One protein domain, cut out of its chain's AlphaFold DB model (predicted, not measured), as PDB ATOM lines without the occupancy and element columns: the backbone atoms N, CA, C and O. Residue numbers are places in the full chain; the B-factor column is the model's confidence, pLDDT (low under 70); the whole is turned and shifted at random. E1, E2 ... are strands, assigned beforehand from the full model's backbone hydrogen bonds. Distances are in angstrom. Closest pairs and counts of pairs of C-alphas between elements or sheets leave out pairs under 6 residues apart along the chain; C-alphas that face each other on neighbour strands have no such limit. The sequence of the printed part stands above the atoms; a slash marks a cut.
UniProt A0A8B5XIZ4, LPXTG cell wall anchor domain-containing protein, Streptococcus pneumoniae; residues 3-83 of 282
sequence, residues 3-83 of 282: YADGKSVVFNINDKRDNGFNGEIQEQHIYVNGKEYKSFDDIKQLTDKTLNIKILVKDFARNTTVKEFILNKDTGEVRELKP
ATOM      1  N   TYR A   3     -37.975  76.997 -19.259       83.12
ATOM      2  CA  TYR A   3     -38.349  76.177 -18.098       83.12
ATOM      3  C   TYR A   3     -37.298  75.122 -17.723       83.12
ATOM      4  O   TYR A   3     -37.181  74.780 -16.547       83.12
ATOM      5  N   ALA A   4     -36.501  74.678 -18.694       81.25
ATOM      6  CA  ALA A   4     -35.306  73.858 -18.530       81.25
ATOM      7  C   ALA A   4     -34.299  74.238 -19.629       81.25
ATOM      8  O   ALA A   4     -34.703  74.842 -20.619       81.25
ATOM      9  N   ASP A   5     -33.028  73.863 -19.475       83.25
ATOM     10  CA  ASP A   5     -31.953  74.191 -20.426       83.25
ATOM     11  C   ASP A   5     -32.343  73.870 -21.886       83.25
ATOM     12  O   ASP A   5     -32.691  72.732 -22.221       83.25
ATOM     13  N   GLY A   6     -32.376  74.903 -22.736       82.75
ATOM     14  CA  GLY A   6     -32.752  74.802 -24.153       82.75
ATOM     15  C   GLY A   6     -34.240  74.519 -24.433       82.75
ATOM     16  O   GLY A   6     -34.624  74.319 -25.592       82.75
ATOM     17  N   LYS A   7     -35.104  74.501 -23.408       85.62
ATOM     18  CA  LYS A   7     -36.546  74.234 -23.529       85.62
ATOM     19  C   LYS A   7     -37.379  75.423 -23.066       85.62
ATOM     20  O   LYS A   7     -37.300  75.863 -21.916       85.62
ATOM     21  N   SER A   8     -38.246  75.899 -23.951       86.94
ATOM     22  CA  SER A   8     -39.074  77.072 -23.700       86.94
ATOM     23  C   SER A   8     -40.527  76.874 -24.113       86.94
ATOM     24  O   SER A   8     -40.862  76.137 -25.041       86.94
ATOM     25  N   VAL A   9     -41.396  77.585 -23.404       87.50
ATOM     26  CA  VAL A   9     -42.763  77.871 -23.826       87.50
ATOM     27  C   VAL A   9     -42.780  79.244 -24.486       87.50
ATOM     28  O   VAL A   9     -42.263  80.219 -23.926       87.50
ATOM     29  N   VAL A  10     -43.399  79.306 -25.660       87.62
ATOM     30  CA  VAL A  10     -43.714  80.531 -26.395       87.62
ATOM     31  C   VAL A  10     -45.210  80.790 -26.260       87.62
ATOM     32  O   VAL A  10     -46.015  79.874 -26.421       87.62
ATOM     33  N   PHE A  11     -45.577  82.035 -25.974       87.56
ATOM     34  CA  PHE A  11     -46.951  82.509 -26.083       87.56
ATOM     35  C   PHE A  11     -47.050  83.328 -27.363       87.56
ATOM     36  O   PHE A  11     -46.299  84.289 -27.533       87.56
ATOM     37  N   ASN A  12     -47.942  82.930 -28.263       86.31
ATOM     38  CA  ASN A  12     -48.290  83.723 -29.431       86.31
ATOM     39  C   ASN A  12     -49.470  84.619 -29.042       86.31
ATOM     40  O   ASN A  12     -50.396  84.181 -28.356       86.31
ATOM     41  N   ILE A  13     -49.420  85.878 -29.463       86.12
ATOM     42  CA  ILE A  13     -50.447  86.882 -29.197       86.12
ATOM     43  C   ILE A  13     -50.803  87.482 -30.549       86.12
ATOM     44  O   ILE A  13     -49.936  88.032 -31.225       86.12
ATOM     45  N   ASN A  14     -52.059  87.327 -30.958       82.00
ATOM     46  CA  ASN A  14     -52.523  87.678 -32.292       82.00
ATOM     47  C   ASN A  14     -53.846  88.449 -32.193       82.00
ATOM     48  O   ASN A  14     -54.873  87.857 -31.869       82.00
ATOM     49  N   ASP A  15     -53.828  89.739 -32.524       80.81
ATOM     50  CA  ASP A  15     -55.021  90.489 -32.939       80.81
ATOM     51  C   ASP A  15     -55.389  90.008 -34.356       80.81
ATOM     52  O   ASP A  15     -54.548  90.051 -35.263       80.81
ATOM     53  N   LYS A  16     -56.601  89.474 -34.549       70.06
ATOM     54  CA  LYS A  16     -57.107  89.040 -35.859       70.06
ATOM     55  C   LYS A  16     -58.176  90.011 -36.336       70.06
ATOM     56  O   LYS A  16     -59.184  90.183 -35.675       70.06
ATOM     57  N   ARG A  17     -58.036  90.557 -37.540       67.44
ATOM     58  CA  ARG A  17     -59.116  91.330 -38.172       67.44
ATOM     59  C   ARG A  17     -59.994  90.416 -39.022       67.44
ATOM     60  O   ARG A  17     -59.484  89.463 -39.613       67.44
ATOM     61  N   ASP A  18     -61.272  90.766 -39.172       62.09
ATOM     62  CA  ASP A  18     -62.286  90.019 -39.951       62.09
ATOM     63  C   ASP A  18     -61.820  89.594 -41.356       62.09
ATOM     64  O   ASP A  18     -62.199  88.547 -41.875       62.09
ATOM     65  N   ASN A  19     -60.940  90.396 -41.961       63.34
ATOM     66  CA  ASN A  19     -60.393  90.184 -43.301       63.34
ATOM     67  C   ASN A  19     -59.139  89.281 -43.340       63.34
ATOM     68  O   ASN A  19     -58.426  89.270 -44.342       63.34
ATOM     69  N   GLY A  20     -58.816  88.565 -42.257       59.53
ATOM     70  CA  GLY A  20     -57.674  87.641 -42.186       59.53
ATOM     71  C   GLY A  20     -56.295  88.307 -42.090       59.53
ATOM     72  O   GLY A  20     -55.278  87.616 -42.134       59.53
ATOM     73  N   PHE A  21     -56.245  89.633 -41.944       62.31
ATOM     74  CA  PHE A  21     -55.021  90.364 -41.623       62.31
ATOM     75  C   PHE A  21     -54.794  90.360 -40.112       62.31
ATOM     76  O   PHE A  21     -55.731  90.576 -39.342       62.31
ATOM     77  N   ASN A  22     -53.542  90.187 -39.690       68.50
ATOM     78  CA  ASN A  22     -53.166  90.467 -38.309       68.50
ATOM     79  C   ASN A  22     -53.365  91.965 -38.037       68.50
ATOM     80  O   ASN A  22     -52.959  92.807 -38.846       68.50
ATOM     81  N   GLY A  23     -54.000  92.286 -36.915       72.12
ATOM     82  CA  GLY A  23     -54.010  93.631 -36.369       72.12
ATOM     83  C   GLY A  23     -52.750  93.923 -35.552       72.12
ATOM     84  O   GLY A  23     -51.689  93.346 -35.796       72.12
ATOM     85  N   GLU A  24     -52.851  94.850 -34.605       81.06
ATOM     86  CA  GLU A  24     -51.696  95.410 -33.899       81.06
ATOM     87  C   GLU A  24     -51.976  95.507 -32.398       81.06
ATOM     88  O   GLU A  24     -52.832  96.274 -31.961       81.06
ATOM     89  N   ILE A  25     -51.205  94.765 -31.601       84.94
ATOM     90  CA  ILE A  25     -51.235  94.864 -30.141       84.94
ATOM     91  C   ILE A  25     -50.599  96.196 -29.728       84.94
ATOM     92  O   ILE A  25     -49.425  96.437 -30.000       84.94
ATOM     93  N   GLN A  26     -51.382  97.056 -29.078       87.31
ATOM     94  CA  GLN A  26     -50.966  98.386 -28.623       87.31
ATOM     95  C   GLN A  26     -50.289  98.355 -27.253       87.31
ATOM     96  O   GLN A  26     -49.432  99.185 -26.959       87.31
ATOM     97  N   GLU A  27     -50.707  97.430 -26.390       89.06
ATOM     98  CA  GLU A  27     -50.267  97.352 -24.998       89.06
ATOM     99  C   GLU A  27     -50.236  95.889 -24.557       89.06
ATOM    100  O   GLU A  27     -51.103  95.098 -24.935       89.06
ATOM    101  N   GLN A  28     -49.234  95.520 -23.764       90.88
ATOM    102  CA  GLN A  28     -49.069  94.170 -23.242       90.88
ATOM    103  C   GLN A  28     -48.484  94.235 -21.830       90.88
ATOM    104  O   GLN A  28     -47.422  94.818 -21.622       90.88
ATOM    105  N   HIS A  29     -49.141  93.560 -20.888       92.69
ATOM    106  CA  HIS A  29     -48.644  93.335 -19.535       92.69
ATOM    107  C   HIS A  29     -48.530  91.832 -19.286       92.69
ATOM    108  O   HIS A  29     -49.481  91.074 -19.499       92.69
ATOM    109  N   ILE A  30     -47.356  91.393 -18.835       94.31
ATOM    110  CA  ILE A  30     -47.078  89.991 -18.524       94.31
ATOM    111  C   ILE A  30     -46.798  89.892 -17.032       94.31
ATOM    112  O   ILE A  30     -45.829  90.468 -16.547       94.31
ATOM    113  N   TYR A  31     -47.588  89.109 -16.308       94.56
ATOM    114  CA  TYR A  31     -47.339  88.800 -14.906       94.56
ATOM    115  C   TYR A  31     -46.962  87.330 -14.761       94.56
ATOM    116  O   TYR A  31     -47.643  86.460 -15.299       94.56
ATOM    117  N   VAL A  32     -45.908  87.035 -13.999       94.06
ATOM    118  CA  VAL A  32     -45.551  85.665 -13.606       94.06
ATOM    119  C   VAL A  32     -45.396  85.594 -12.096       94.06
ATOM    120  O   VAL A  32     -44.616  86.348 -11.515       94.06
ATOM    121  N   ASN A  33     -46.166  84.707 -11.460       93.00
ATOM    122  CA  ASN A  33     -46.297  84.592 -10.004       93.00
ATOM    123  C   ASN A  33     -46.557  85.960  -9.329       93.00
ATOM    124  O   ASN A  33     -45.983  86.287  -8.295       93.00
ATOM    125  N   GLY A  34     -47.415  86.779  -9.955       91.62
ATOM    126  CA  GLY A  34     -47.808  88.113  -9.479       91.62
ATOM    127  C   GLY A  34     -46.816  89.245  -9.772       91.62
ATOM    128  O   GLY A  34     -47.146  90.405  -9.542       91.62
ATOM    129  N   LYS A  35     -45.622  88.956 -10.306       93.31
ATOM    130  CA  LYS A  35     -44.635  89.975 -10.691       93.31
ATOM    131  C   LYS A  35     -44.758  90.336 -12.170       93.31
ATOM    132  O   LYS A  35     -44.767  89.440 -13.009       93.31
ATOM    133  N   GLU A  36     -44.779  91.629 -12.476       94.88
ATOM    134  CA  GLU A  36     -44.829  92.165 -13.843       94.88
ATOM    135  C   GLU A  36     -43.473  92.094 -14.578       94.88
ATOM    136  O   GLU A  36     -42.404  92.247 -13.973       94.88
ATOM    137  N   TYR A  37     -43.531  91.887 -15.896       92.12
ATOM    138  CA  TYR A  37     -42.421  91.846 -16.850       92.12
ATOM    139  C   TYR A  37     -42.808  92.591 -18.136       92.12
ATOM    140  O   TYR A  37     -43.962  92.537 -18.560       92.12
ATOM    141  N   LYS A  38     -41.837  93.261 -18.777       89.69
ATOM    142  CA  LYS A  38     -42.064  94.028 -20.017       89.69
ATOM    143  C   LYS A  38     -42.029  93.150 -21.270       89.69
ATOM    144  O   LYS A  38     -42.743  93.426 -22.224       89.69
ATOM    145  N   SER A  39     -41.204  92.105 -21.266       87.31
ATOM    146  CA  SER A  39     -41.144  91.079 -22.313       87.31
ATOM    147  C   SER A  39     -41.089  89.675 -21.704       87.31
ATOM    148  O   SER A  39     -40.636  89.486 -20.572       87.31
ATOM    149  N   PHE A  40     -41.476  88.660 -22.484       86.88
ATOM    150  CA  PHE A  40     -41.231  87.261 -22.127       86.88
ATOM    151  C   PHE A  40     -39.734  86.922 -22.011       86.88
ATOM    152  O   PHE A  40     -39.396  85.945 -21.341       86.88
ATOM    153  N   ASP A  41     -38.860  87.721 -22.630       84.75
ATOM    154  CA  ASP A  41     -37.401  87.567 -22.586       84.75
ATOM    155  C   ASP A  41     -36.786  88.078 -21.269       84.75
ATOM    156  O   ASP A  41     -35.727  87.609 -20.850       84.75
ATOM    157  N   ASP A  42     -37.470  88.990 -20.565       87.31
ATOM    158  CA  ASP A  42     -37.055  89.462 -19.235       87.31
ATOM    159  C   ASP A  42     -37.264  88.390 -18.147       87.31
ATOM    160  O   ASP A  42     -36.715  88.486 -17.041       87.31
ATOM    161  N   ILE A  43     -38.065  87.359 -18.447       86.25
ATOM    162  CA  ILE A  43     -38.401  86.255 -17.544       86.25
ATOM    163  C   ILE A  43     -37.240  85.254 -17.531       86.25
ATOM    164  O   ILE A  43     -37.272  84.187 -18.150       86.25
ATOM    165  N   LYS A  44     -36.194  85.628 -16.794       81.06
ATOM    166  CA  LYS A  44     -35.058  84.763 -16.449       81.06
ATOM    167  C   LYS A  44     -35.513  83.586 -15.582       81.06
ATOM    168  O   LYS A  44     -36.616  83.593 -15.040       81.06
ATOM    169  N   GLN A  45     -34.644  82.585 -15.433       71.12
ATOM    170  CA  GLN A  45     -34.938  81.337 -14.721       71.12
ATOM    171  C   GLN A  45     -35.532  81.574 -13.320       71.12
ATOM    172  O   GLN A  45     -34.834  81.935 -12.374       71.12
ATOM    173  N   LEU A  46     -36.840  81.334 -13.200       81.25
ATOM    174  CA  LEU A  46     -37.569  81.327 -11.934       81.25
ATOM    175  C   LEU A  46     -37.379  79.979 -11.233       81.25
ATOM    176  O   LEU A  46     -37.365  78.930 -11.886       81.25
ATOM    177  N   THR A  47     -37.246  79.997  -9.907       82.62
ATOM    178  CA  THR A  47     -37.033  78.796  -9.080       82.62
ATOM    179  C   THR A  47     -38.302  77.980  -8.850       82.62
ATOM    180  O   THR A  47     -38.217  76.791  -8.553       82.62
ATOM    181  N   ASP A  48     -39.475  78.598  -8.990       89.19
ATOM    182  CA  ASP A  48     -40.763  77.960  -8.724       89.19
ATOM    183  C   ASP A  48     -41.058  76.848  -9.737       89.19
ATOM    184  O   ASP A  48     -40.994  77.067 -10.946       89.19
ATOM    185  N   LYS A  49     -41.442  75.660  -9.255       89.62
ATOM    186  CA  LYS A  49     -41.839  74.520 -10.108       89.62
ATOM    187  C   LYS A  49     -43.069  74.806 -10.970       89.62
ATOM    188  O   LYS A  49     -43.205  74.247 -12.054       89.62
ATOM    189  N   THR A  50     -43.950  75.670 -10.480       92.75
ATOM    190  CA  THR A  50     -45.210  76.029 -11.124       92.75
ATOM    191  C   THR A  50     -45.259  77.539 -11.284       92.75
ATOM    192  O   THR A  50     -45.064  78.276 -10.317       92.75
ATOM    193  N   LEU A  51     -45.518  77.993 -12.507       93.31
ATOM    194  CA  LEU A  51     -45.625  79.404 -12.852       93.31
ATOM    195  C   LEU A  51     -47.077  79.731 -13.197       93.31
ATOM    196  O   LEU A  51     -47.628  79.173 -14.144       93.31
ATOM    197  N   ASN A  52     -47.677  80.644 -12.438       94.69
ATOM    198  CA  ASN A  52     -48.958  81.264 -12.760       94.69
ATOM    199  C   ASN A  52     -48.660  82.470 -13.647       94.69
ATOM    200  O   ASN A  52     -47.965  83.390 -13.216       94.69
ATOM    201  N   ILE A  53     -49.132  82.437 -14.886       94.44
ATOM    202  CA  ILE A  53     -48.831  83.424 -15.922       94.44
ATOM    203  C   ILE A  53     -50.137  84.130 -16.272       94.44
ATOM    204  O   ILE A  53     -51.074  83.474 -16.713       94.44
ATOM    205  N   LYS A  54     -50.198  85.449 -16.102       95.00
ATOM    206  CA  LYS A  54     -51.324  86.283 -16.536       95.00
ATOM    207  C   LYS A  54     -50.854  87.217 -17.636       95.00
ATOM    208  O   LYS A  54     -49.799  87.837 -17.512       95.00
ATOM    209  N   ILE A  55     -51.622  87.293 -18.710       93.69
ATOM    210  CA  ILE A  55     -51.343  88.127 -19.873       93.69
ATOM    211  C   ILE A  55     -52.551  89.042 -20.057       93.69
ATOM    212  O   ILE A  55     -53.658  88.561 -20.302       93.69
ATOM    213  N   LEU A  56     -52.318  90.347 -19.919       92.94
ATOM    214  CA  LEU A  56     -53.227  91.394 -20.380       92.94
ATOM    215  C   LEU A  56     -52.690  91.937 -21.696       92.94
ATOM    216  O   LEU A  56     -51.503  92.256 -21.796       92.94
ATOM    217  N   VAL A  57     -53.558  92.065 -22.689       91.56
ATOM    218  CA  VAL A  57     -53.230  92.666 -23.987       91.56
ATOM    219  C   VAL A  57     -54.328  93.623 -24.395       91.56
ATOM    220  O   VAL A  57     -55.501  93.356 -24.142       91.56
ATOM    221  N   LYS A  58     -53.940  94.720 -25.041       88.75
ATOM    222  CA  LYS A  58     -54.861  95.680 -25.640       88.75
ATOM    223  C   LYS A  58     -54.628  95.746 -27.138       88.75
ATOM    224  O   LYS A  58     -53.495  95.968 -27.572       88.75
ATOM    225  N   ASP A  59     -55.683  95.553 -27.914       85.62
ATOM    226  CA  ASP A  59     -55.621  95.619 -29.374       85.62
ATOM    227  C   ASP A  59     -55.654  97.061 -29.913       85.62
ATOM    228  O   ASP A  59     -55.692  98.046 -29.163       85.62
ATOM    229  N   PHE A  60     -55.638  97.190 -31.240       79.88
ATOM    230  CA  PHE A  60     -55.726  98.477 -31.928       79.88
ATOM    231  C   PHE A  60     -57.063  99.203 -31.692       79.88
ATOM    232  O   PHE A  60     -57.091 100.431 -31.611       79.88
ATOM    233  N   ALA A  61     -58.163  98.459 -31.546       79.00
ATOM    234  CA  ALA A  61     -59.485  98.992 -31.218       79.00
ATOM    235  C   ALA A  61     -59.630  99.365 -29.726       79.00
ATOM    236  O   ALA A  61     -60.667  99.891 -29.329       79.00
ATOM    237  N   ARG A  62     -58.557  99.188 -28.942       80.75
ATOM    238  CA  ARG A  62     -58.444  99.403 -27.495       80.75
ATOM    239  C   ARG A  62     -59.144  98.357 -26.624       80.75
ATOM    240  O   ARG A  62     -59.181  98.585 -25.418       80.75
ATOM    241  N   ASN A  63     -59.585  97.223 -27.178       81.69
ATOM    242  CA  ASN A  63     -60.181  96.145 -26.390       81.69
ATOM    243  C   ASN A  63     -59.110  95.437 -25.545       81.69
ATOM    244  O   ASN A  63     -58.101  94.964 -26.076       81.69
ATOM    245  N   THR A  64     -59.346  95.319 -24.241       88.38
ATOM    246  CA  THR A  64     -58.504  94.570 -23.299       88.38
ATOM    247  C   THR A  64     -58.952  93.108 -23.216       88.38
ATOM    248  O   THR A  64     -60.092  92.830 -22.854       88.38
ATOM    249  N   THR A  65     -58.045  92.168 -23.500       90.06
ATOM    250  CA  THR A  65     -58.239  90.717 -23.300       90.06
ATOM    251  C   THR A  65     -57.365  90.213 -22.154       90.06
ATOM    252  O   THR A  65     -56.179  90.554 -22.078       90.06
ATOM    253  N   VAL A  66     -57.928  89.366 -21.288       90.88
ATOM    254  CA  VAL A  66     -57.252  88.802 -20.111       90.88
ATOM    255  C   VAL A  66     -57.199  87.282 -20.219       90.88
ATOM    256  O   VAL A  66     -58.228  86.608 -20.237       90.88
ATOM    257  N   LYS A  67     -55.991  86.709 -20.204       92.75
ATOM    258  CA  LYS A  67     -55.810  85.256 -20.084       92.75
ATOM    259  C   LYS A  67     -54.847  84.869 -18.978       92.75
ATOM    260  O   LYS A  67     -53.817  85.506 -18.770       92.75
ATOM    261  N   GLU A  68     -55.163  83.760 -18.320       93.69
ATOM    262  CA  GLU A  68     -54.342  83.160 -17.274       93.69
ATOM    263  C   GLU A  68     -53.961  81.725 -17.642       93.69
ATOM    264  O   GLU A  68     -54.749  80.977 -18.216       93.69
ATOM    265  N   PHE A  69     -52.738  81.333 -17.302       94.44
ATOM    266  CA  PHE A  69     -52.154  80.037 -17.617       94.44
ATOM    267  C   PHE A  69     -51.359  79.507 -16.425       94.44
ATOM    268  O   PHE A  69     -50.759  80.267 -15.666       94.44
ATOM    269  N   ILE A  70     -51.280  78.184 -16.305       94.62
ATOM    270  CA  ILE A  70     -50.322  77.504 -15.433       94.62
ATOM    271  C   ILE A  70     -49.302  76.775 -16.302       94.62
ATOM    272  O   ILE A  70     -49.684  75.967 -17.145       94.62
ATOM    273  N   LEU A  71     -48.014  77.028 -16.059       92.94
ATOM    274  CA  LEU A  71     -46.891  76.272 -16.615       92.94
ATOM    275  C   LEU A  71     -46.245  75.421 -15.515       92.94
ATOM    276  O   LEU A  71     -45.732  75.952 -14.529       92.94
ATOM    277  N   ASN A  72     -46.243  74.103 -15.700       92.06
ATOM    278  CA  ASN A  72     -45.464  73.166 -14.892       92.06
ATOM    279  C   ASN A  72     -44.051  73.030 -15.486       92.06
ATOM    280  O   ASN A  72     -43.889  72.503 -16.585       92.06
ATOM    281  N   LYS A  73     -43.016  73.477 -14.767       88.06
ATOM    282  CA  LYS A  73     -41.623  73.420 -15.238       88.06
ATOM    283  C   LYS A  73     -41.024  72.012 -15.232       88.06
ATOM    284  O   LYS A  73     -40.084  71.774 -15.983       88.06
ATOM    285  N   ASP A  74     -41.541  71.083 -14.430       88.50
ATOM    286  CA  ASP A  74     -41.031  69.707 -14.405       88.50
ATOM    287  C   ASP A  74     -41.421  68.960 -15.706       88.50
ATOM    288  O   ASP A  74     -40.664  68.118 -16.190       88.50
ATOM    289  N   THR A  75     -42.568  69.299 -16.317       88.50
ATOM    290  CA  THR A  75     -43.078  68.661 -17.551       88.50
ATOM    291  C   THR A  75     -42.982  69.537 -18.807       88.50
ATOM    292  O   THR A  75     -42.872  69.009 -19.913       88.50
ATOM    293  N   GLY A  76     -43.010  70.865 -18.664       86.81
ATOM    294  CA  GLY A  76     -43.229  71.813 -19.764       86.81
ATOM    295  C   GLY A  76     -44.700  71.964 -20.174       86.81
ATOM    296  O   GLY A  76     -44.985  72.601 -21.187       86.81
ATOM    297  N   GLU A  77     -45.634  71.368 -19.428       89.81
ATOM    298  CA  GLU A  77     -47.071  71.449 -19.701       89.81
ATOM    299  C   GLU A  77     -47.607  72.853 -19.394       89.81
ATOM    300  O   GLU A  77     -47.370  73.390 -18.309       89.81
ATOM    301  N   VAL A  78     -48.364  73.417 -20.339       92.62
ATOM    302  CA  VAL A  78     -49.094  74.679 -20.186       92.62
ATOM    303  C   VAL A  78     -50.585  74.391 -20.225       92.62
ATOM    304  O   VAL A  78     -51.060  73.703 -21.128       92.62
ATOM    305  N   ARG A  79     -51.332  74.955 -19.278       92.75
ATOM    306  CA  ARG A  79     -52.791  74.870 -19.229       92.75
ATOM    307  C   ARG A  79     -53.396  76.256 -19.071       92.75
ATOM    308  O   ARG A  79     -53.118  76.927 -18.081       92.75
ATOM    309  N   GLU A  80     -54.252  76.648 -20.009       92.75
ATOM    310  CA  GLU A  80     -55.114  77.826 -19.873       92.75
ATOM    311  C   GLU A  80     -56.096  77.620 -18.707       92.75
ATOM    312  O   GLU A  80     -56.704  76.554 -18.559       92.75
ATOM    313  N   LEU A  81     -56.207  78.618 -17.836       91.50
ATOM    314  CA  LEU A  81     -57.165  78.633 -16.740       91.50
ATOM    315  C   LEU A  81     -58.521  79.141 -17.224       91.50
ATOM    316  O   LEU A  81     -58.627  79.897 -18.185       91.50
ATOM    317  N   LYS A  82     -59.582  78.742 -16.517       90.94
ATOM    318  CA  LYS A  82     -60.892  79.368 -16.709       90.94
ATOM    319  C   LYS A  82     -60.777  80.847 -16.315       90.94
ATOM    320  O   LYS A  82     -60.291  81.089 -15.209       90.94
ATOM    321  N   PRO A  83     -61.233  81.799 -17.151       88.81
ATOM    322  CA  PRO A  83     -61.170  83.217 -16.821       88.81
ATOM    323  C   PRO A  83     -61.806  83.507 -15.459       88.81
ATOM    324  O   PRO A  83     -62.891  82.998 -15.149       88.81
TER     325      PRO A  83
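This is residues 3 to 83 of the 282 residues of the protein "LPXTG cell wall anchor domain-containing protein" of Streptococcus pneumoniae (UniProt A0A8B5XIZ4). A twisted sheet of five strands forms a long wall, with the long strand E1 running lengthwise over one face, set a little off it, and the link of residues 38 to 49 over another part of that same face; no named element covers the opposite face. The sheet's order is E3, E2, E4, E5, E6, all antiparallel. The printed part has 81 residues, with six named strands, E1 to E6 along the chain, and no named helix; the class is all strand, though under half of the residues, 40 of 81, are in named elements. The whole is elongated, spanning 40 by 25 by 23 A, and only just compact, close to loose, with a radius of gyration of the C-alphas of 13.8 A.

In the sheet, E4 is residues 50 to 58, 26.3 A from first to last C-alpha, and begins at C-alpha 50 (-45.210, 76.029, -11.124). E5, residues 64 to 72, is 26.4 A long. E2 is residues 27 to 32, 17.0 A long, and E3 is residues 35 to 37, 6.8 A long. E6, residues 77 to 80, is 10.3 A long and ends at C-alpha 80 (-55.114, 77.826, -19.873). Outside the sheet, E1 is residues 7 to 15, 26.3 A long, beginning at C-alpha 7 (-36.546, 74.234, -23.529).

The inner strands E4 and E5 form an antiparallel hairpin at 164 degrees, with N 53 and O 69 2.8 A apart, within hydrogen-bond range. E2 is the antiparallel neighbour of E4 at 169 degrees, with N 29 and O 56 2.8 A apart. The edge strand E3 makes a hairpin with E2 at 137 degrees, with N 37 and O 30 2.8 A apart. The edge strand E6 makes a hairpin with E5 at 151 degrees, with N 70 and O 79 2.8 A apart. E4, E5 and E6 are a meander, each strand the antiparallel neighbour of the one before. E1 pairs with no named strand. E1 and E4 are near each other, with 6 pairs of C-alphas within 10 A. The closest C-alphas of E1 and E6, those of Val 9 and Val 78, are 8.0 A apart. E1 and E5 are only just apart, at 8.5 A.

The two C-alphas farthest apart, those of Asn 19 and Thr 47, are 43.0 A from each other. The printed part has no cut. The links E1 to E2, with 11 residues, and E3 to E4, with 12, are long; the other three are tight. The mean pLDDT of the printed part is 86.2, and residues 17 to 22 are under 70.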